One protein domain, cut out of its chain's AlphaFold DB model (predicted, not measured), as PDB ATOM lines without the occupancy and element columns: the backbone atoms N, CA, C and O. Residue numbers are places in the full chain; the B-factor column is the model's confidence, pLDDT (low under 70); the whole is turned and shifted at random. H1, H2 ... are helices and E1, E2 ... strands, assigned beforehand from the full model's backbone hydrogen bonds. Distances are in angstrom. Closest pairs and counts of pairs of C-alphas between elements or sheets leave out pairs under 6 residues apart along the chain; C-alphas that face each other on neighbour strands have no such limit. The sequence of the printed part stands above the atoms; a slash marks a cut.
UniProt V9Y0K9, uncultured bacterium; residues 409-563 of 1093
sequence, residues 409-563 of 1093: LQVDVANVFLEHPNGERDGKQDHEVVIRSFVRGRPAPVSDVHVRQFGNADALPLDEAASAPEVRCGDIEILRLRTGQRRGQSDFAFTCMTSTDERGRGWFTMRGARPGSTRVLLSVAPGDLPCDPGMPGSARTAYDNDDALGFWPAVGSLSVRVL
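AT A GLANCE: This is residues 409 to 563 of the 1093 residues of a protein of uncultured bacterium (UniProt V9Y0K9). With little regular structure, this is a sandwich: a curled five-strand sheet face to face with a three-strand sheet, with helix H1 over the larger sheet. The 155 printed residues, under half in named elements and mostly strand, run E1 E2 E3 E4 E5 E6 E7 H1 E8. The sheets run E1 E8 E7 E3 E5, mixed, and E2 E6 E4, antiparallel. The whole is compact, radius of gyration of the C-alphas 15.2 A, spanning 46 by 38 by 23 A.

IN THESE COORDINATES: The larger sheet holds E1, residues 415 to 418, beginning at C-alpha (52.791, -28.527, 254.478); E8, 557 to 562, ending at (49.039, -31.114, 244.074); E7, 516 to 523, 22.9 A; E3, 449 to 455; E5, 495 to 498. The other holds E2, 431 to 439, 26.1 A; E6, 505 to 512, 23.5 A; E4, 479 to 483. H1 is 538 to 543.

HOW THE PARTS SIT: E8 is parallel to E1, N 416 and O 559 2.9 A apart, and antiparallel to E7, N 518 and O 560 2.9 A. E6 is antiparallel to E2, N 433 and O 508 2.9 A. H1 is over E3; their closest C-alphas, Tyr 543 and Phe 454, are 6.1 A apart. In H1 every O i to N i+4 pair is within hydrogen-bond range.

THE WHOLE: The printed part has no cut. Links E1 to E2, E3 to E4, E4 to E5, E7 to H1 and H1 to E8 are long. Residue 489 is under pLDDT 70.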
ATOM      1  N   LEU A 409      43.681 -20.067 264.696       96.50
ATOM      2  CA  LEU A 409      43.341 -21.266 263.924       96.50
ATOM      3  C   LEU A 409      44.623 -21.849 263.325       96.50
ATOM      4  O   LEU A 409      45.354 -21.127 262.664       96.50
ATOM      5  N   GLN A 410      44.910 -23.135 263.513       95.69
ATOM      6  CA  GLN A 410      46.112 -23.788 262.974       95.69
ATOM      7  C   GLN A 410      45.832 -25.230 262.531       95.69
ATOM      8  O   GLN A 410      44.790 -25.805 262.835       95.69
ATOM      9  N   VAL A 411      46.792 -25.838 261.832       95.38
ATOM     10  CA  VAL A 411      46.845 -27.280 261.526       95.38
ATOM     11  C   VAL A 411      48.263 -27.781 261.796       95.38
ATOM     12  O   VAL A 411      49.215 -27.031 261.585       95.38
ATOM     13  N   ASP A 412      48.443 -29.022 262.254       90.62
ATOM     14  CA  ASP A 412      49.788 -29.563 262.533       90.62
ATOM     15  C   ASP A 412      50.580 -29.873 261.257       90.62
ATOM     16  O   ASP A 412      51.759 -29.533 261.142       90.62
ATOM     17  N   VAL A 413      49.927 -30.485 260.267       88.44
ATOM     18  CA  VAL A 413      50.530 -30.781 258.961       88.44
ATOM     19  C   VAL A 413      50.296 -29.587 258.036       88.44
ATOM     20  O   VAL A 413      49.483 -29.632 257.120       88.44
ATOM     21  N   ALA A 414      50.988 -28.479 258.311       92.31
ATOM     22  CA  ALA A 414      50.832 -27.237 257.551       92.31
ATOM     23  C   ALA A 414      51.573 -27.215 256.200       92.31
ATOM     24  O   ALA A 414      51.576 -26.189 255.531       92.31
ATOM     25  N   ASN A 415      52.177 -28.333 255.790       93.75
ATOM     26  CA  ASN A 415      52.791 -28.527 254.478       93.75
ATOM     27  C   ASN A 415      52.411 -29.925 253.960       93.75
ATOM     28  O   ASN A 415      52.762 -30.928 254.583       93.75
ATOM     29  N   VAL A 416      51.662 -29.986 252.854       93.62
ATOM     30  CA  VAL A 416      51.010 -31.207 252.340       93.62
ATOM     31  C   VAL A 416      51.360 -31.442 250.868       93.62
ATOM     32  O   VAL A 416      51.233 -30.542 250.043       93.62
ATOM     33  N   PHE A 417      51.723 -32.680 250.526       93.94
ATOM     34  CA  PHE A 417      51.733 -33.169 249.143       93.94
ATOM     35  C   PHE A 417      50.460 -33.983 248.891       93.94
ATOM     36  O   PHE A 417      50.078 -34.802 249.732       93.94
ATOM     37  N   LEU A 418      49.804 -33.756 247.753       95.00
ATOM     38  CA  LEU A 418      48.517 -34.358 247.408       95.00
ATOM     39  C   LEU A 418      48.579 -34.989 246.012       95.00
ATOM     40  O   LEU A 418      48.899 -34.312 245.041       95.00
ATOM     41  N   GLU A 419      48.260 -36.277 245.893       94.75
ATOM     42  CA  GLU A 419      48.146 -36.934 244.583       94.75
ATOM     43  C   GLU A 419      46.933 -36.387 243.810       94.75
ATOM     44  O   GLU A 419      45.872 -36.126 244.389       94.75
ATOM     45  N   HIS A 420      47.058 -36.244 242.489       94.44
ATOM     46  CA  HIS A 420      45.924 -35.893 241.631       94.44
ATOM     47  C   HIS A 420      44.875 -37.025 241.641       94.44
ATOM     48  O   HIS A 420      45.264 -38.194 241.559       94.44
ATOM     49  N   PRO A 421      43.557 -36.759 241.726       93.69
ATOM     50  CA  PRO A 421      42.545 -37.814 241.684       93.69
ATOM     51  C   PRO A 421      42.513 -38.533 240.329       93.69
ATOM     52  O   PRO A 421      42.629 -37.902 239.278       93.69
ATOM     53  N   ASN A 422      42.287 -39.850 240.333       92.25
ATOM     54  CA  ASN A 422      42.097 -40.636 239.109       92.25
ATOM     55  C   ASN A 422      40.681 -40.420 238.526       92.25
ATOM     56  O   ASN A 422      39.802 -41.284 238.590       92.25
ATOM     57  N   GLY A 423      40.443 -39.206 238.023       86.06
ATOM     58  CA  GLY A 423      39.139 -38.714 237.581       86.06
ATOM     59  C   GLY A 423      38.230 -38.242 238.727       86.06
ATOM     60  O   GLY A 423      38.431 -38.556 239.899       86.06
ATOM     61  N   GLU A 424      37.176 -37.494 238.386       78.69
ATOM     62  CA  GLU A 424      36.357 -36.714 239.339       78.69
ATOM     63  C   GLU A 424      35.688 -37.515 240.473       78.69
ATOM     64  O   GLU A 424      35.249 -36.938 241.469       78.69
ATOM     65  N   ARG A 425      35.577 -38.840 240.333       80.12
ATOM     66  CA  ARG A 425      34.956 -39.729 241.328       80.12
ATOM     67  C   ARG A 425      35.967 -40.451 242.224       80.12
ATOM     68  O   ARG A 425      35.542 -41.193 243.109       80.12
ATOM     69  N   ASP A 426      37.273 -40.244 242.037       84.69
ATOM     70  CA  ASP A 426      38.299 -40.903 242.849       84.69
ATOM     71  C   ASP A 426      38.472 -40.259 244.232       84.69
ATOM     72  O   ASP A 426      39.379 -39.469 244.487       84.69
ATOM     73  N   GLY A 427      37.623 -40.671 245.173       83.94
ATOM     74  CA  GLY A 427      37.772 -40.340 246.591       83.94
ATOM     75  C   GLY A 427      38.953 -41.030 247.295       83.94
ATOM     76  O   GLY A 427      39.021 -40.982 248.527       83.94
ATOM     77  N   LYS A 428      39.872 -41.714 246.587       87.19
ATOM     78  CA  LYS A 428      41.077 -42.310 247.201       87.19
ATOM     79  C   LYS A 428      42.145 -41.276 247.545       87.19
ATOM     80  O   LYS A 428      42.825 -41.480 248.551       87.19
ATOM     81  N   GLN A 429      42.226 -40.174 246.800       90.69
ATOM     82  CA  GLN A 429      43.199 -39.101 247.061       90.69
ATOM     83  C   GLN A 429      42.657 -37.997 247.986       90.69
ATOM     84  O   GLN A 429      43.384 -37.073 248.326       90.69
ATOM     85  N   ASP A 430      41.396 -38.097 248.428       93.25
ATOM     86  CA  ASP A 430      40.795 -37.167 249.394       93.25
ATOM     87  C   ASP A 430      41.605 -37.130 250.700       93.25
ATOM     88  O   ASP A 430      41.667 -38.122 251.437       93.25
ATOM     89  N   HIS A 431      42.186 -35.973 251.012       93.94
ATOM     90  CA  HIS A 431      42.986 -35.755 252.214       93.94
ATOM     91  C   HIS A 431      42.164 -34.998 253.259       93.94
ATOM     92  O   HIS A 431      41.536 -33.981 252.964       93.94
ATOM     93  N   GLU A 432      42.143 -35.511 254.486       95.19
ATOM     94  CA  GLU A 432      41.401 -34.929 255.606       95.19
ATOM     95  C   GLU A 432      42.341 -34.090 256.471       95.19
ATOM     96  O   GLU A 432      43.400 -34.564 256.876       95.19
ATOM     97  N   VAL A 433      41.949 -32.850 256.759       95.56
ATOM     98  CA  VAL A 433      42.728 -31.907 257.565       95.56
ATOM     99  C   VAL A 433      42.012 -31.651 258.883       95.56
ATOM    100  O   VAL A 433      40.828 -31.307 258.895       95.56
ATOM    101  N   VAL A 434      42.751 -31.778 259.986       95.88
ATOM    102  CA  VAL A 434      42.282 -31.437 261.334       95.88
ATOM    103  C   VAL A 434      42.679 -29.999 261.653       95.88
ATOM    104  O   VAL A 434      43.859 -29.706 261.847       95.88
ATOM    105  N   ILE A 435      41.690 -29.110 261.722       96.31
ATOM    106  CA  ILE A 435      41.839 -27.747 262.240       96.31
ATOM    107  C   ILE A 435      41.897 -27.808 263.766       96.31
ATOM    108  O   ILE A 435      41.121 -28.522 264.407       96.31
ATOM    109  N   ARG A 436      42.796 -27.015 264.345       96.38
ATOM    110  CA  ARG A 436      42.923 -26.758 265.776       96.38
ATOM    111  C   ARG A 436      42.618 -25.285 266.042       96.38
ATOM    112  O   ARG A 436      43.201 -24.421 265.391       96.38
ATOM    113  N   SER A 437      41.706 -24.995 266.967       96.88
ATOM    114  CA  SER A 437      41.328 -23.629 267.347       96.88
ATOM    115  C   SER A 437      41.619 -23.347 268.814       96.88
ATOM    116  O   SER A 437      41.204 -24.097 269.701       96.88
ATOM    117  N   PHE A 438      42.292 -22.228 269.060       95.44
ATOM    118  CA  PHE A 438      42.636 -21.754 270.392       95.44
ATOM    119  C   PHE A 438      42.055 -20.356 270.586       95.44
ATOM    120  O   PHE A 438      42.461 -19.421 269.895       95.44
ATOM    121  N   VAL A 439      41.126 -20.200 271.528       95.00
ATOM    122  CA  VAL A 439      40.624 -18.884 271.935       95.00
ATOM    123  C   VAL A 439      41.489 -18.414 273.097       95.00
ATOM    124  O   VAL A 439      41.554 -19.081 274.130       95.00
ATOM    125  N   ARG A 440      42.206 -17.300 272.908       92.56
ATOM    126  CA  ARG A 440      43.173 -16.745 273.876       92.56
ATOM    127  C   ARG A 440      44.123 -17.820 274.425       92.56
ATOM    128  O   ARG A 440      44.281 -18.004 275.630       92.56
ATOM    129  N   GLY A 441      44.724 -18.586 273.515       90.88
ATOM    130  CA  GLY A 441      45.705 -19.634 273.821       90.88
ATOM    131  C   GLY A 441      45.153 -20.943 274.408       90.88
ATOM    132  O   GLY A 441      45.916 -21.899 274.519       90.88
ATOM    133  N   ARG A 442      43.859 -21.044 274.748       91.75
ATOM    134  CA  ARG A 442      43.237 -22.285 275.254       91.75
ATOM    135  C   ARG A 442      42.409 -22.971 274.153       91.75
ATOM    136  O   ARG A 442      41.711 -22.263 273.426       91.75
ATOM    137  N   PRO A 443      42.444 -24.312 274.000       94.31
ATOM    138  CA  PRO A 443      41.601 -25.013 273.027       94.31
ATOM    139  C   PRO A 443      40.115 -24.732 273.285       94.31
ATOM    140  O   PRO A 443      39.657 -24.872 274.419       94.31
ATOM    141  N   ALA A 444      39.380 -24.304 272.258       94.88
ATOM    142  CA  ALA A 444      37.997 -23.842 272.403       94.88
ATOM    143  C   ALA A 444      37.229 -23.863 271.063       94.88
ATOM    144  O   ALA A 444      37.865 -23.748 270.007       94.88
ATOM    145  N   PRO A 445      35.886 -23.979 271.087       96.81
ATOM    146  CA  PRO A 445      35.055 -24.045 269.887       96.81
ATOM    147  C   PRO A 445      34.960 -22.700 269.155       96.81
ATOM    148  O   PRO A 445      34.900 -21.634 269.768       96.81
ATOM    149  N   VAL A 446      34.875 -22.775 267.829       96.75
ATOM    150  CA  VAL A 446      34.667 -21.661 266.897       96.75
ATOM    151  C   VAL A 446      33.551 -22.072 265.940       96.75
ATOM    152  O   VAL A 446      33.630 -23.131 265.313       96.75
ATOM    153  N   SER A 447      32.495 -21.260 265.849       93.81
ATOM    154  CA  SER A 447      31.297 -21.573 265.057       93.81
ATOM    155  C   SER A 447      31.540 -21.514 263.551       93.81
ATOM    156  O   SER A 447      31.044 -22.368 262.820       93.81
ATOM    157  N   ASP A 448      32.326 -20.534 263.105       93.12
ATOM    158  CA  ASP A 448      32.485 -20.183 261.699       93.12
ATOM    159  C   ASP A 448      33.978 -20.121 261.351       93.12
ATOM    160  O   ASP A 448      34.667 -19.136 261.610       93.12
ATOM    161  N   VAL A 449      34.494 -21.210 260.779       96.50
ATOM    162  CA  VAL A 449      35.836 -21.285 260.199       96.50
ATOM    163  C   VAL A 449      35.712 -21.329 258.682       96.50
ATOM    164  O   VAL A 449      35.263 -22.319 258.097       96.50
ATOM    165  N   HIS A 450      36.129 -20.243 258.039       97.00
ATOM    166  CA  HIS A 450      36.203 -20.113 256.592       97.00
ATOM    167  C   HIS A 450      37.536 -20.669 256.085       97.00
ATOM    168  O   HIS A 450      38.605 -20.259 256.540       97.00
ATOM    169  N   VAL A 451      37.464 -21.583 255.115       97.12
ATOM    170  CA  VAL A 451      38.625 -22.204 254.467       97.12
ATOM    171  C   VAL A 451      38.664 -21.776 253.000       97.12
ATOM    172  O   VAL A 451      37.695 -21.987 252.260       97.12
ATOM    173  N   ARG A 452      39.775 -21.166 252.568       96.44
ATOM    174  CA  ARG A 452      39.942 -20.621 251.209       96.44
ATOM    175  C   ARG A 452      41.343 -20.866 250.659       96.44
ATOM    176  O   ARG A 452      42.318 -20.645 251.364       96.44
ATOM    177  N   GLN A 453      41.446 -21.253 249.391       96.31
ATOM    178  CA  GLN A 453      42.727 -21.366 248.688       96.31
ATOM    179  C   GLN A 453      43.160 -20.055 248.008       96.31
ATOM    180  O   GLN A 453      42.323 -19.238 247.610       96.31
ATOM    181  N   PHE A 454      44.469 -19.925 247.809       96.94
ATOM    182  CA  PHE A 454      45.139 -18.921 246.985       96.94
ATOM    183  C   PHE A 454      46.247 -19.630 246.193       96.94
ATOM    184  O   PHE A 454      47.251 -20.065 246.766       96.94
ATOM    185  N   GLY A 455      46.015 -19.882 244.901       96.06
ATOM    186  CA  GLY A 455      46.963 -20.589 244.032       96.06
ATOM    187  C   GLY A 455      48.209 -19.752 243.738       96.06
ATOM    188  O   GLY A 455      48.095 -18.550 243.503       96.06
ATOM    189  N   ASN A 456      49.389 -20.377 243.737       96.75
ATOM    190  CA  ASN A 456      50.624 -19.708 243.340       96.75
ATOM    191  C   ASN A 456      50.695 -19.620 241.808       96.75
ATOM    192  O   ASN A 456      50.830 -20.637 241.128       96.75
ATOM    193  N   ALA A 457      50.632 -18.401 241.272       95.50
ATOM    194  CA  ALA A 457      50.798 -18.138 239.846       95.50
ATOM    195  C   ALA A 457      52.191 -18.553 239.331       95.50
ATOM    196  O   ALA A 457      52.307 -19.107 238.241       95.50
ATOM    197  N   ASP A 458      53.243 -18.355 240.132       95.38
ATOM    198  CA  ASP A 458      54.633 -18.644 239.748       95.38
ATOM    199  C   ASP A 458      55.001 -20.135 239.845       95.38
ATOM    200  O   ASP A 458      56.083 -20.543 239.425       95.38
ATOM    201  N   ALA A 459      54.079 -20.975 240.326       95.88
ATOM    202  CA  ALA A 459      54.167 -22.430 240.207       95.88
ATOM    203  C   ALA A 459      53.680 -22.959 238.838       95.88
ATOM    204  O   ALA A 459      53.826 -24.156 238.570       95.88
ATOM    205  N   LEU A 460      53.090 -22.098 237.994       96.25
ATOM    206  CA  LEU A 460      52.422 -22.445 236.729       96.25
ATOM    207  C   LEU A 460      52.926 -21.650 235.489       96.25
ATOM    208  O   LEU A 460      52.100 -21.196 234.694       96.25
ATOM    209  N   PRO A 461      54.247 -21.458 235.277       94.75
ATOM    210  CA  PRO A 461      54.786 -20.644 234.179       94.75
ATOM    211  C   PRO A 461      54.461 -21.121 232.748       94.75
ATOM    212  O   PRO A 461      54.699 -20.364 231.809       94.75
ATOM    213  N   LEU A 462      53.935 -22.338 232.539       94.38
ATOM    214  CA  LEU A 462      53.431 -22.771 231.220       94.38
ATOM    215  C   LEU A 462      51.954 -22.421 230.968       94.38
ATOM    216  O   LEU A 462      51.458 -22.644 229.863       94.38
ATOM    217  N   ASP A 463      51.235 -21.902 231.961       94.12
ATOM    218  CA  ASP A 463      49.830 -21.528 231.820       94.12
ATOM    219  C   ASP A 463      49.696 -20.029 231.516       94.12
ATOM    220  O   ASP A 463      50.044 -19.176 232.336       94.12
ATOM    221  N   GLU A 464      49.170 -19.706 230.332       91.69
ATOM    222  CA  GLU A 464      48.985 -18.326 229.861       91.69
ATOM    223  C   GLU A 464      48.034 -17.507 230.752       91.69
ATOM    224  O   GLU A 464      48.215 -16.296 230.890       91.69
ATOM    225  N   ALA A 465      47.039 -18.143 231.383       90.94
ATOM    226  CA  ALA A 465      46.081 -17.477 232.261       90.94
ATOM    227  C   ALA A 465      46.640 -17.289 233.680       90.94
ATOM    228  O   ALA A 465      46.440 -16.228 234.268       90.94
ATOM    229  N   ALA A 466      47.391 -18.259 234.211       92.19
ATOM    230  CA  ALA A 466      48.098 -18.112 235.488       92.19
ATOM    231  C   ALA A 466      49.260 -17.103 235.398       92.19
ATOM    232  O   ALA A 466      49.529 -16.364 236.347       92.19
ATOM    233  N   SER A 467      49.926 -17.036 234.243       90.25
ATOM    234  CA  SER A 467      51.036 -16.113 233.981       90.25
ATOM    235  C   SER A 467      50.582 -14.684 233.647       90.25
ATOM    236  O   SER A 467      51.399 -13.763 233.664       90.25
ATOM    237  N   ALA A 468      49.293 -14.466 233.363       94.50
ATOM    238  CA  ALA A 468      48.757 -13.151 233.029       94.50
ATOM    239  C   ALA A 468      48.903 -12.156 234.205       94.50
ATOM    240  O   ALA A 468      48.492 -12.473 235.321       94.50
ATOM    241  N   PRO A 469      49.384 -10.913 233.991       93.00
ATOM    242  CA  PRO A 469      49.507  -9.919 235.067       93.00
ATOM    243  C   PRO A 469      48.188  -9.564 235.773       93.00
ATOM    244  O   PRO A 469      48.204  -9.114 236.915       93.00
ATOM    245  N   GLU A 470      47.047  -9.766 235.107       95.31
ATOM    246  CA  GLU A 470      45.709  -9.495 235.644       95.31
ATOM    247  C   GLU A 470      45.057 -10.697 236.361       95.31
ATOM    248  O   GLU A 470      43.926 -10.565 236.837       95.31
ATOM    249  N   VAL A 471      45.748 -11.838 236.490       96.56
ATOM    250  CA  VAL A 471      45.200 -13.079 237.068       96.56
ATOM    251  C   VAL A 471      44.604 -12.891 238.468       96.56
ATOM    252  O   VAL A 471      45.194 -12.265 239.356       96.56
ATOM    253  N   ARG A 472      43.413 -13.450 238.688       96.94
ATOM    254  CA  ARG A 472      42.642 -13.297 239.924       96.94
ATOM    255  C   ARG A 472      42.704 -14.557 240.765       96.94
ATOM    256  O   ARG A 472      42.886 -15.661 240.259       96.94
ATOM    257  N   CYS A 473      42.479 -14.409 242.068       94.00
ATOM    258  CA  CYS A 473      42.521 -15.536 243.003       94.00
ATOM    259  C   CYS A 473      41.594 -16.699 242.603       94.00
ATOM    260  O   CYS A 473      41.908 -17.846 242.899       94.00
ATOM    261  N   GLY A 474      40.445 -16.404 241.984       92.06
ATOM    262  CA  GLY A 474      39.466 -17.408 241.550       92.06
ATOM    263  C   GLY A 474      39.810 -18.132 240.244       92.06
ATOM    264  O   GLY A 474      39.185 -19.147 239.954       92.06
ATOM    265  N   ASP A 475      40.794 -17.645 239.482       94.19
ATOM    266  CA  ASP A 475      41.163 -18.216 238.180       94.19
ATOM    267  C   ASP A 475      42.094 -19.440 238.342       94.19
ATOM    268  O   ASP A 475      42.216 -20.263 237.435       94.19
ATOM    269  N   ILE A 476      42.722 -19.592 239.518       94.50
ATOM    270  CA  ILE A 476      43.666 -20.670 239.848       94.50
ATOM    271  C   ILE A 476      43.063 -21.617 240.911       94.50
ATOM    272  O   ILE A 476      43.428 -21.580 242.088       94.50
ATOM    273  N   GLU A 477      42.128 -22.486 240.504       95.69
ATOM    274  CA  GLU A 477      41.624 -23.592 241.345       95.69
ATOM    275  C   GLU A 477      42.636 -24.760 241.360       95.69
ATOM    276  O   GLU A 477      42.646 -25.596 240.459       95.69
ATOM    277  N   ILE A 478      43.492 -24.824 242.387       96.94
ATOM    278  CA  ILE A 478      44.423 -25.946 242.635       96.94
ATOM    279  C   ILE A 478      43.721 -27.071 243.406       96.94
ATOM    280  O   ILE A 478      43.900 -28.259 243.127       96.94
ATOM    281  N   LEU A 479      42.891 -26.698 244.377       97.00
ATOM    282  CA  LEU A 479      42.167 -27.593 245.268       97.00
ATOM    283  C   LEU A 479      40.658 -27.457 245.110       97.00
ATOM    284  O   LEU A 479      40.118 -26.408 244.778       97.00
ATOM    285  N   ARG A 480      39.969 -28.525 245.484       95.38
ATOM    286  CA  ARG A 480      38.547 -28.542 245.794       95.38
ATOM    287  C   ARG A 480      38.387 -28.864 247.272       95.38
ATOM    288  O   ARG A 480      38.954 -29.838 247.768       95.38
ATOM    289  N   LEU A 481      37.633 -28.031 247.978       95.50
ATOM    290  CA  LEU A 481      37.446 -28.071 249.425       95.50
ATOM    291  C   LEU A 481      36.021 -28.512 249.768       95.50
ATOM    292  O   LEU A 481      35.062 -28.122 249.105       95.50
ATOM    293  N   ARG A 482      35.869 -29.307 250.827       94.31
ATOM    294  CA  ARG A 482      34.572 -29.754 251.349       94.31
ATOM    295  C   ARG A 482      34.583 -29.716 252.872       94.31
ATOM    296  O   ARG A 482      35.564 -30.108 253.496       94.31
ATOM    297  N   THR A 483      33.486 -29.268 253.472       93.38
ATOM    298  CA  THR A 483      33.326 -29.245 254.933       93.38
ATOM    299  C   THR A 483      33.271 -30.654 255.541       93.38
ATOM    300  O   THR A 483      32.675 -31.564 254.958       93.38
ATOM    301  N   GLY A 484      33.884 -30.829 256.713       89.38
ATOM    302  CA  GLY A 484      33.880 -32.076 257.473       89.38
ATOM    303  C   GLY A 484      34.829 -33.170 256.966       89.38
ATOM    304  O   GLY A 484      35.655 -32.983 256.069       89.38
ATOM    305  N   GLN A 485      34.701 -34.336 257.603       88.88
ATOM    306  CA  GLN A 485      35.521 -35.527 257.374       88.88
ATOM    307  C   GLN A 485      35.304 -36.166 255.994       88.88
ATOM    308  O   GLN A 485      34.304 -35.937 255.309       88.88
ATOM    309  N   ARG A 486      36.216 -37.066 255.616       77.88
ATOM    310  CA  ARG A 486      36.316 -37.705 254.296       77.88
ATOM    311  C   ARG A 486      35.045 -38.429 253.815       77.88
ATOM    312  O   ARG A 486      34.874 -38.612 252.610       77.88
ATOM    313  N   ARG A 487      34.140 -38.809 254.725       74.12
ATOM    314  CA  ARG A 487      32.841 -39.456 254.431       74.12
ATOM    315  C   ARG A 487      31.644 -38.486 254.337       74.12
ATOM    316  O   ARG A 487      30.508 -38.951 254.269       74.12
ATOM    317  N   GLY A 488      31.872 -37.170 254.350       70.56
ATOM    318  CA  GLY A 488      30.823 -36.151 254.232       70.56
ATOM    319  C   GLY A 488      30.038 -36.215 252.912       70.56
ATOM    320  O   GLY A 488      30.586 -36.578 251.872       70.56
ATOM    321  N   GLN A 489      28.754 -35.847 252.966       69.88
ATOM    322  CA  GLN A 489      27.826 -35.835 251.817       69.88
ATOM    323  C   GLN A 489      27.726 -34.469 251.112       69.88
ATOM    324  O   GLN A 489      26.977 -34.332 250.151       69.88
ATOM    325  N   SER A 490      28.441 -33.459 251.605       79.25
ATOM    326  CA  SER A 490      28.536 -32.124 251.014       79.25
ATOM    327  C   SER A 490      29.294 -32.143 249.680       79.25
ATOM    328  O   SER A 490      30.205 -32.949 249.483       79.25
ATOM    329  N   ASP A 491      28.948 -31.221 248.784       86.81
ATOM    330  CA  ASP A 491      29.686 -31.012 247.539       86.81
ATOM    331  C   ASP A 491      31.050 -30.339 247.781       86.81
ATOM    332  O   ASP A 491      31.303 -29.719 248.817       86.81
ATOM    333  N   PHE A 492      31.935 -30.480 246.796       91.94
ATOM    334  CA  PHE A 492      33.249 -29.840 246.754       91.94
ATOM    335  C   PHE A 492      33.176 -28.474 246.047       91.94
ATOM    336  O   PHE A 492      32.543 -28.363 244.999       91.94
ATOM    337  N   ALA A 493      33.868 -27.460 246.573       94.31
ATOM    338  CA  ALA A 493      33.895 -26.097 246.028       94.31
ATOM    339  C   ALA A 493      35.245 -25.382 246.266       94.31
ATOM    340  O   ALA A 493      36.112 -25.885 246.982       94.31
ATOM    341  N   PHE A 494      35.419 -24.187 245.691       93.56
ATOM    342  CA  PHE A 494      36.634 -23.363 245.831       93.56
ATOM    343  C   PHE A 494      36.899 -22.889 247.280       93.56
ATOM    344  O   PHE A 494      38.045 -22.642 247.663       93.56
ATOM    345  N   THR A 495      35.844 -22.769 248.093       94.94
ATOM    346  CA  THR A 495      35.882 -22.503 249.541       94.94
ATOM    347  C   THR A 495      34.986 -23.492 250.282       94.94
ATOM    348  O   THR A 495      34.048 -24.046 249.708       94.94
ATOM    349  N   CYS A 496      35.217 -23.681 251.580       95.38
ATOM    350  CA  CYS A 496      34.235 -24.316 252.457       95.38
ATOM    351  C   CYS A 496      34.161 -23.608 253.818       95.38
ATOM    352  O   CYS A 496      35.034 -22.818 254.178       95.38
ATOM    353  N   MET A 497      33.085 -23.872 254.561       95.50
ATOM    354  CA  MET A 497      32.879 -23.380 255.922       95.50
ATOM    355  C   MET A 497      32.693 -24.576 256.853       95.50
ATOM    356  O   MET A 497      31.977 -25.522 256.515       95.50
ATOM    357  N   THR A 498      33.361 -24.563 257.997       95.12
ATOM    358  CA  THR A 498      33.333 -25.632 259.004       95.12
ATOM    359  C   THR A 498      33.373 -25.017 260.404       95.12
ATOM    360  O   THR A 498      33.463 -23.801 260.536       95.12
ATOM    361  N   SER A 499      33.298 -25.836 261.446       95.94
ATOM    362  CA  SER A 499      33.355 -25.404 262.846       95.94
ATOM    363  C   SER A 499      34.329 -26.282 263.633       95.94
ATOM    364  O   SER A 499      34.771 -27.329 263.145       95.94
ATOM    365  N   THR A 500      34.649 -25.887 264.862       96.81
ATOM    366  CA  THR A 500      35.439 -26.702 265.795       96.81
ATOM    367  C   THR A 500      34.642 -27.066 267.050       96.81
ATOM    368  O   THR A 500      33.736 -26.344 267.465       96.81
ATOM    369  N   ASP A 501      34.949 -28.230 267.624       95.69
ATOM    370  CA  ASP A 501      34.306 -28.781 268.818       95.69
ATOM    371  C   ASP A 501      34.784 -28.121 270.128       95.69
ATOM    372  O   ASP A 501      35.642 -27.237 270.136       95.69
ATOM    373  N   GLU A 502      34.248 -28.571 271.267       94.56
ATOM    374  CA  GLU A 502      34.614 -28.074 272.605       94.56
ATOM    375  C   GLU A 502      36.111 -28.218 272.939       94.56
ATOM    376  O   GLU A 502      36.623 -27.483 273.777       94.56
ATOM    377  N   ARG A 503      36.829 -29.133 272.273       94.12
ATOM    378  CA  ARG A 503      38.284 -29.319 272.407       94.12
ATOM    379  C   ARG A 503      39.068 -28.485 271.395       94.12
ATOM    380  O   ARG A 503      40.283 -28.653 271.282       94.12
ATOM    381  N   GLY A 504      38.395 -27.638 270.619       95.00
ATOM    382  CA  GLY A 504      38.958 -26.878 269.516       95.00
ATOM    383  C   GLY A 504      39.442 -27.757 268.365       95.00
ATOM    384  O   GLY A 504      40.536 -27.524 267.855       95.00
ATOM    385  N   ARG A 505      38.709 -28.816 267.993       95.94
ATOM    386  CA  ARG A 505      39.032 -29.707 266.859       95.94
ATOM    387  C   ARG A 505      37.944 -29.617 265.788       95.94
ATOM    388  O   ARG A 505      36.764 -29.746 266.091       95.94
ATOM    389  N   GLY A 506      38.332 -29.375 264.540       95.50
ATOM    390  CA  GLY A 506      37.426 -29.288 263.388       95.50
ATOM    391  C   GLY A 506      38.009 -29.976 262.161       95.50
ATOM    392  O   GLY A 506      39.190 -30.317 262.145       95.50
ATOM    393  N   TRP A 507      37.197 -30.183 261.124       95.81
ATOM    394  CA  TRP A 507      37.601 -30.960 259.946       95.81
ATOM    395  C   TRP A 507      37.177 -30.311 258.630       95.81
ATOM    396  O   TRP A 507      36.068 -29.779 258.508       95.81
ATOM    397  N   PHE A 508      38.033 -30.445 257.620       95.81
ATOM    398  CA  PHE A 508      37.663 -30.315 256.212       95.81
ATOM    399  C   PHE A 508      38.382 -31.374 255.365       95.81
ATOM    400  O   PHE A 508      39.407 -31.928 255.763       95.81
ATOM    401  N   THR A 509      37.838 -31.660 254.184       95.88
ATOM    402  CA  THR A 509      38.480 -32.499 253.167       95.88
ATOM    403  C   THR A 509      39.002 -31.616 252.037       95.88
ATOM    404  O   THR A 509      38.271 -30.748 251.555       95.88
ATOM    405  N   MET A 510      40.221 -31.875 251.567       95.69
ATOM    406  CA  MET A 510      40.748 -31.345 250.309       95.69
ATOM    407  C   MET A 510      40.885 -32.454 249.253       95.69
ATOM    408  O   MET A 510      41.144 -33.615 249.577       95.69
ATOM    409  N   ARG A 511      40.747 -32.077 247.983       95.12
ATOM    410  CA  ARG A 511      41.021 -32.895 246.795       95.12
ATOM    411  C   ARG A 511      41.802 -32.050 245.790       95.12
ATOM    412  O   ARG A 511      41.515 -30.863 245.663       95.12
ATOM    413  N   GLY A 512      42.740 -32.643 245.053       95.62
ATOM    414  CA  GLY A 512      43.372 -31.970 243.915       95.62
ATOM    415  C   GLY A 512      42.342 -31.669 242.825       95.62
ATOM    416  O   GLY A 512      41.656 -32.578 242.366       95.62
ATOM    417  N   ALA A 513      42.204 -30.403 242.439       94.75
ATOM    418  CA  ALA A 513      41.407 -29.979 241.288       94.75
ATOM    419  C   ALA A 513      42.284 -29.787 240.041       94.75
ATOM    420  O   ALA A 513      41.833 -30.034 238.924       94.75
ATOM    421  N   ARG A 514      43.538 -29.373 240.259       94.25
ATOM    422  CA  ARG A 514      44.570 -29.154 239.248       94.25
ATOM    423  C   ARG A 514      45.956 -29.351 239.886       94.25
ATOM    424  O   ARG A 514      46.144 -28.912 241.020       94.25
ATOM    425  N   PRO A 515      46.939 -29.946 239.189       96.25
ATOM    426  CA  PRO A 515      48.340 -29.927 239.610       96.25
ATOM    427  C   PRO A 515      48.913 -28.504 239.766       96.25
ATOM    428  O   PRO A 515      48.572 -27.604 238.993       96.25
ATOM    429  N   GLY A 516      49.791 -28.305 240.753       96.12
ATOM    430  CA  GLY A 516      50.365 -27.004 241.123       96.12
ATOM    431  C   GLY A 516      50.402 -26.774 242.640       96.12
ATOM    432  O   GLY A 516      50.084 -27.673 243.418       96.12
ATOM    433  N   SER A 517      50.778 -25.566 243.072       96.81
ATOM    434  CA  SER A 517      50.928 -25.210 244.496       96.81
ATOM    435  C   SER A 517      49.972 -24.098 244.938       96.81
ATOM    436  O   SER A 517      49.647 -23.193 244.172       96.81
ATOM    437  N   THR A 518      49.504 -24.156 246.187       97.25
ATOM    438  CA  THR A 518      48.582 -23.173 246.781       97.25
ATOM    439  C   THR A 518      48.804 -23.006 248.285       97.25
ATOM    440  O   THR A 518      49.198 -23.949 248.973       97.25
ATOM    441  N   ARG A 519      48.496 -21.817 248.816       95.88
ATOM    442  CA  ARG A 519      48.304 -21.595 250.255       95.88
ATOM    443  C   ARG A 519      46.813 -21.655 250.577       95.88
ATOM    444  O   ARG A 519      46.002 -21.044 249.885       95.88
ATOM    445  N   VAL A 520      46.447 -22.366 251.636       97.19
ATOM    446  CA  VAL A 520      45.081 -22.416 252.167       97.19
ATOM    447  C   VAL A 520      45.027 -21.595 253.451       97.19
ATOM    448  O   VAL A 520      45.798 -21.837 254.374       97.19
ATOM    449  N   LEU A 521      44.118 -20.625 253.482       97.38
ATOM    450  CA  LEU A 521      43.781 -19.753 254.603       97.38
ATOM    451  C   LEU A 521      42.705 -20.392 255.487       97.38
ATOM    452  O   LEU A 521      41.737 -20.958 254.975       97.38
ATOM    453  N   LEU A 522      42.855 -20.216 256.798       97.06
ATOM    454  CA  LEU A 522      41.862 -20.469 257.837       97.06
ATOM    455  C   LEU A 522      41.556 -19.138 258.532       97.06
ATOM    456  O   LEU A 522      42.448 -18.556 259.148       97.06
ATOM    457  N   SER A 523      40.313 -18.661 258.456       95.38
ATOM    458  CA  SER A 523      39.901 -17.416 259.120       95.38
ATOM    459  C   SER A 523      38.537 -17.535 259.806       95.38
ATOM    460  O   SER A 523      37.696 -18.345 259.419       95.38
ATOM    461  N   VAL A 524      38.328 -16.696 260.823       93.19
ATOM    462  CA  VAL A 524      37.069 -16.525 261.567       93.19
ATOM    463  C   VAL A 524      36.090 -15.547 260.908       93.19
ATOM    464  O   VAL A 524      34.980 -15.370 261.401       93.19
ATOM    465  N   ALA A 525      36.482 -14.874 259.819       89.69
ATOM    466  CA  ALA A 525      35.630 -13.912 259.125       89.69
ATOM    467  C   ALA A 525      35.804 -13.997 257.599       89.69
ATOM    468  O   ALA A 525      36.929 -14.089 257.111       89.69
ATOM    469  N   PRO A 526      34.728 -13.879 256.798       85.62
ATOM    470  CA  PRO A 526      34.810 -14.028 255.343       85.62
ATOM    471  C   PRO A 526      35.506 -12.848 254.638       85.62
ATOM    472  O   PRO A 526      35.772 -12.933 253.441       85.62
ATOM    473  N   GLY A 527      35.768 -11.750 255.361       85.94
ATOM    474  CA  GLY A 527      36.466 -10.553 254.877       85.94
ATOM    475  C   GLY A 527      37.885 -10.360 255.426       85.94
ATOM    476  O   GLY A 527      38.538  -9.401 255.032       85.94
ATOM    477  N   ASP A 528      38.374 -11.240 256.307       91.06
ATOM    478  CA  ASP A 528      39.778 -11.257 256.748       91.06
ATOM    479  C   ASP A 528      40.609 -11.999 255.690       91.06
ATOM    480  O   ASP A 528      40.848 -13.204 255.758       91.06
ATOM    481  N   LEU A 529      40.946 -11.263 254.630       93.50
ATOM    482  CA  LEU A 529      41.614 -11.741 253.422       93.50
ATOM    483  C   LEU A 529      42.845 -10.858 253.138       93.50
ATOM    484  O   LEU A 529      42.795  -9.662 253.426       93.50
ATOM    485  N   PRO A 530      43.917 -11.391 252.521       92.56
ATOM    486  CA  PRO A 530      45.120 -10.609 252.211       92.56
ATOM    487  C   PRO A 530      44.855  -9.462 251.216       92.56
ATOM    488  O   PRO A 530      45.466  -8.402 251.308       92.56
ATOM    489  N   CYS A 531      43.928  -9.646 250.270       93.88
ATOM    490  CA  CYS A 531      43.423  -8.594 249.384       93.88
ATOM    491  C   CYS A 531      42.022  -8.960 248.851       93.88
ATOM    492  O   CYS A 531      41.513 -10.044 249.144       93.88
ATOM    493  N   ASP A 532      41.404  -8.073 248.057       94.88
ATOM    494  CA  ASP A 532      40.162  -8.374 247.327       94.88
ATOM    495  C   ASP A 532      40.417  -9.450 246.244       94.88
ATOM    496  O   ASP A 532      41.111  -9.170 245.259       94.88
ATOM    497  N   PRO A 533      39.832 -10.661 246.361       93.19
ATOM    498  CA  PRO A 533      40.065 -11.753 245.414       93.19
ATOM    499  C   PRO A 533      39.481 -11.530 244.009       93.19
ATOM    500  O   PRO A 533      39.725 -12.351 243.122       93.19
ATOM    501  N   GLY A 534      38.659 -10.492 243.815       93.75
ATOM    502  CA  GLY A 534      38.075 -10.112 242.527       93.75
ATOM    503  C   GLY A 534      38.911  -9.106 241.728       93.75
ATOM    504  O   GLY A 534      38.656  -8.926 240.535       93.75
ATOM    505  N   MET A 535      39.907  -8.468 242.351       96.00
ATOM    506  CA  MET A 535      40.755  -7.472 241.690       96.00
ATOM    507  C   MET A 535      41.713  -8.116 240.668       96.00
ATOM    508  O   MET A 535      42.215  -9.219 240.918       96.00
ATOM    509  N   PRO A 536      42.014  -7.441 239.538       95.69
ATOM    510  CA  PRO A 536      43.071  -7.862 238.620       95.69
ATOM    511  C   PRO A 536      44.422  -7.998 239.335       95.69
ATOM    512  O   PRO A 536      44.790  -7.138 240.133       95.69
ATOM    513  N   GLY A 537      45.143  -9.086 239.064       95.44
ATOM    514  CA  GLY A 537      46.445  -9.402 239.667       95.44
ATOM    515  C   GLY A 537      46.372  -9.961 241.094       95.44
ATOM    516  O   GLY A 537      47.404 -10.318 241.671       95.44
ATOM    517  N   SER A 538      45.167 -10.082 241.670       96.44
ATOM    518  CA  SER A 538      44.977 -10.461 243.075       96.44
ATOM    519  C   SER A 538      45.577 -11.812 243.459       96.44
ATOM    520  O   SER A 538      45.934 -11.961 244.620       96.44
ATOM    521  N   ALA A 539      45.750 -12.782 242.547       95.44
ATOM    522  CA  ALA A 539      46.364 -14.064 242.927       95.44
ATOM    523  C   ALA A 539      47.809 -13.877 243.431       95.44
ATOM    524  O   ALA A 539      48.193 -14.443 244.453       95.44
ATOM    525  N   ARG A 540      48.579 -13.015 242.752       95.00
ATOM    526  CA  ARG A 540      49.972 -12.697 243.096       95.00
ATOM    527  C   ARG A 540      50.042 -11.880 244.386       95.00
ATOM    528  O   ARG A 540      50.780 -12.240 245.298       95.00
ATOM    529  N   THR A 541      49.208 -10.843 244.499       95.50
ATOM    530  CA  THR A 541      49.097 -10.023 245.718       95.50
ATOM    531  C   THR A 541      48.639 -10.836 246.929       95.50
ATOM    532  O   THR A 541      49.132 -10.610 248.023       95.50
ATOM    533  N   ALA A 542      47.723 -11.793 246.761       95.25
ATOM    534  CA  ALA A 542      47.235 -12.619 247.859       95.25
ATOM    535  C   ALA A 542      48.240 -13.688 248.301       95.25
ATOM    536  O   ALA A 542      48.343 -13.952 249.497       95.25
ATOM    537  N   TYR A 543      48.967 -14.313 247.365       94.50
ATOM    538  CA  TYR A 543      49.987 -15.309 247.706       94.50
ATOM    539  C   TYR A 543      51.185 -14.683 248.434       94.50
ATOM    540  O   TYR A 543      51.757 -15.320 249.320       94.50
ATOM    541  N   ASP A 544      51.506 -13.426 248.110       94.00
ATOM    542  CA  ASP A 544      52.454 -12.566 248.828       94.00
ATOM    543  C   ASP A 544      53.792 -13.260 249.137       94.00
ATOM    544  O   ASP A 544      54.129 -13.569 250.282       94.00
ATOM    545  N   ASN A 545      54.543 -13.591 248.083       92.00
ATOM    546  CA  ASN A 545      55.779 -14.365 248.205       92.00
ATOM    547  C   ASN A 545      56.861 -13.678 249.063       92.00
ATOM    548  O   ASN A 545      57.671 -14.367 249.678       92.00
ATOM    549  N   ASP A 546      56.851 -12.347 249.121       88.44
ATOM    550  CA  ASP A 546      57.913 -11.540 249.729       88.44
ATOM    551  C   ASP A 546      57.448 -10.797 251.006       88.44
ATOM    552  O   ASP A 546      58.130  -9.884 251.465       88.44
ATOM    553  N   ASP A 547      56.301 -11.201 251.578       89.81
ATOM    554  CA  ASP A 547      55.679 -10.660 252.808       89.81
ATOM    555  C   ASP A 547      55.385  -9.146 252.774       89.81
ATOM    556  O   ASP A 547      55.423  -8.444 253.788       89.81
ATOM    557  N   ALA A 548      55.052  -8.625 251.591       89.25
ATOM    558  CA  ALA A 548      54.759  -7.214 251.366       89.25
ATOM    559  C   ALA A 548      53.460  -6.746 252.050       89.25
ATOM    560  O   ALA A 548      53.261  -5.540 252.218       89.25
ATOM    561  N   LEU A 549      52.576  -7.669 252.449       89.25
ATOM    562  CA  LEU A 549      51.368  -7.368 253.222       89.25
ATOM    563  C   LEU A 549      51.567  -7.509 254.740       89.25
ATOM    564  O   LEU A 549      50.732  -7.013 255.498       89.25
ATOM    565  N   GLY A 550      52.594  -8.233 255.205       86.44
ATOM    566  CA  GLY A 550      52.748  -8.613 256.617       86.44
ATOM    567  C   GLY A 550      51.590  -9.467 257.166       86.44
ATOM    568  O   GLY A 550      51.395  -9.557 258.381       86.44
ATOM    569  N   PHE A 551      50.769 -10.048 256.283       89.12
ATOM    570  CA  PHE A 551      49.511 -10.716 256.635       89.12
ATOM    571  C   PHE A 551      49.743 -12.152 257.113       89.12
ATOM    572  O   PHE A 551      49.175 -12.576 258.118       89.12
ATOM    573  N   TRP A 552      50.581 -12.904 256.399       90.31
ATOM    574  CA  TRP A 552      50.764 -14.345 256.588       90.31
ATOM    575  C   TRP A 552      51.608 -14.805 257.800       90.31
ATOM    576  O   TRP A 552      51.306 -15.899 258.282       90.31
ATOM    577  N   PRO A 553      52.583 -14.053 258.372       86.62
ATOM    578  CA  PRO A 553      53.502 -14.559 259.412       86.62
ATOM    579  C   PRO A 553      52.878 -15.104 260.705       86.62
ATOM    580  O   PRO A 553      53.566 -15.752 261.498       86.62
ATOM    581  N   ALA A 554      51.597 -14.820 260.951       80.56
ATOM    582  CA  ALA A 554      50.864 -15.281 262.128       80.56
ATOM    583  C   ALA A 554      49.508 -15.944 261.821       80.56
ATOM    584  O   ALA A 554      48.883 -16.488 262.730       80.56
ATOM    585  N   VAL A 555      49.046 -15.915 260.568       89.81
ATOM    586  CA  VAL A 555      47.701 -16.370 260.185       89.81
ATOM    587  C   VAL A 555      47.632 -17.888 260.051       89.81
ATOM    588  O   VAL A 555      48.570 -18.543 259.592       89.81
ATOM    589  N   GLY A 556      46.477 -18.446 260.417       93.06
ATOM    590  CA  GLY A 556      46.152 -19.849 260.205       93.06
ATOM    591  C   GLY A 556      46.247 -20.237 258.740       93.06
ATOM    592  O   GLY A 556      45.420 -19.830 257.925       93.06
ATOM    593  N   SER A 557      47.265 -21.017 258.391       94.75
ATOM    594  CA  SER A 557      47.495 -21.408 257.007       94.75
ATOM    595  C   SER A 557      48.247 -22.729 256.862       94.75
ATOM    596  O   SER A 557      48.881 -23.224 257.799       94.75
ATOM    597  N   LEU A 558      48.139 -23.308 255.665       95.69
ATOM    598  CA  LEU A 558      48.928 -24.448 255.209       95.69
ATOM    599  C   LEU A 558      49.276 -24.311 253.725       95.69
ATOM    600  O   LEU A 558      48.475 -23.790 252.948       95.69
ATOM    601  N   SER A 559      50.443 -24.809 253.324       96.19
ATOM    602  CA  SER A 559      50.833 -24.917 251.915       96.19
ATOM    603  C   SER A 559      50.510 -26.315 251.398       96.19
ATOM    604  O   SER A 559      50.768 -27.315 252.072       96.19
ATOM    605  N   VAL A 560      49.958 -26.398 250.192       97.06
ATOM    606  CA  VAL A 560      49.586 -27.661 249.553       97.06
ATOM    607  C   VAL A 560      50.124 -27.683 248.131       97.06
ATOM    608  O   VAL A 560      49.855 -26.764 247.359       97.06
ATOM    609  N   ARG A 561      50.837 -28.754 247.772       96.50
ATOM    610  CA  ARG A 561      51.243 -29.037 246.393       96.50
ATOM    611  C   ARG A 561      50.513 -30.264 245.869       96.50
ATOM    612  O   ARG A 561      50.681 -31.369 246.389       96.50
ATOM    613  N   VAL A 562      49.705 -30.058 244.836       97.50
ATOM    614  CA  VAL A 562      49.039 -31.114 244.074       97.50
ATOM    615  C   VAL A 562      50.003 -31.598 242.998       97.50
ATOM    616  O   VAL A 562      50.502 -30.801 242.202       97.50
ATOM    617  N   LEU A 563      50.288 -32.896 242.998       96.88
ATOM    618  CA  LEU A 563      51.241 -33.518 242.080       96.88
ATOM    619  C   LEU A 563      50.651 -33.672 240.660       96.88
ATOM    620  O   LEU A 563      49.426 -33.649 240.515       96.88
TER     621      LEU A 563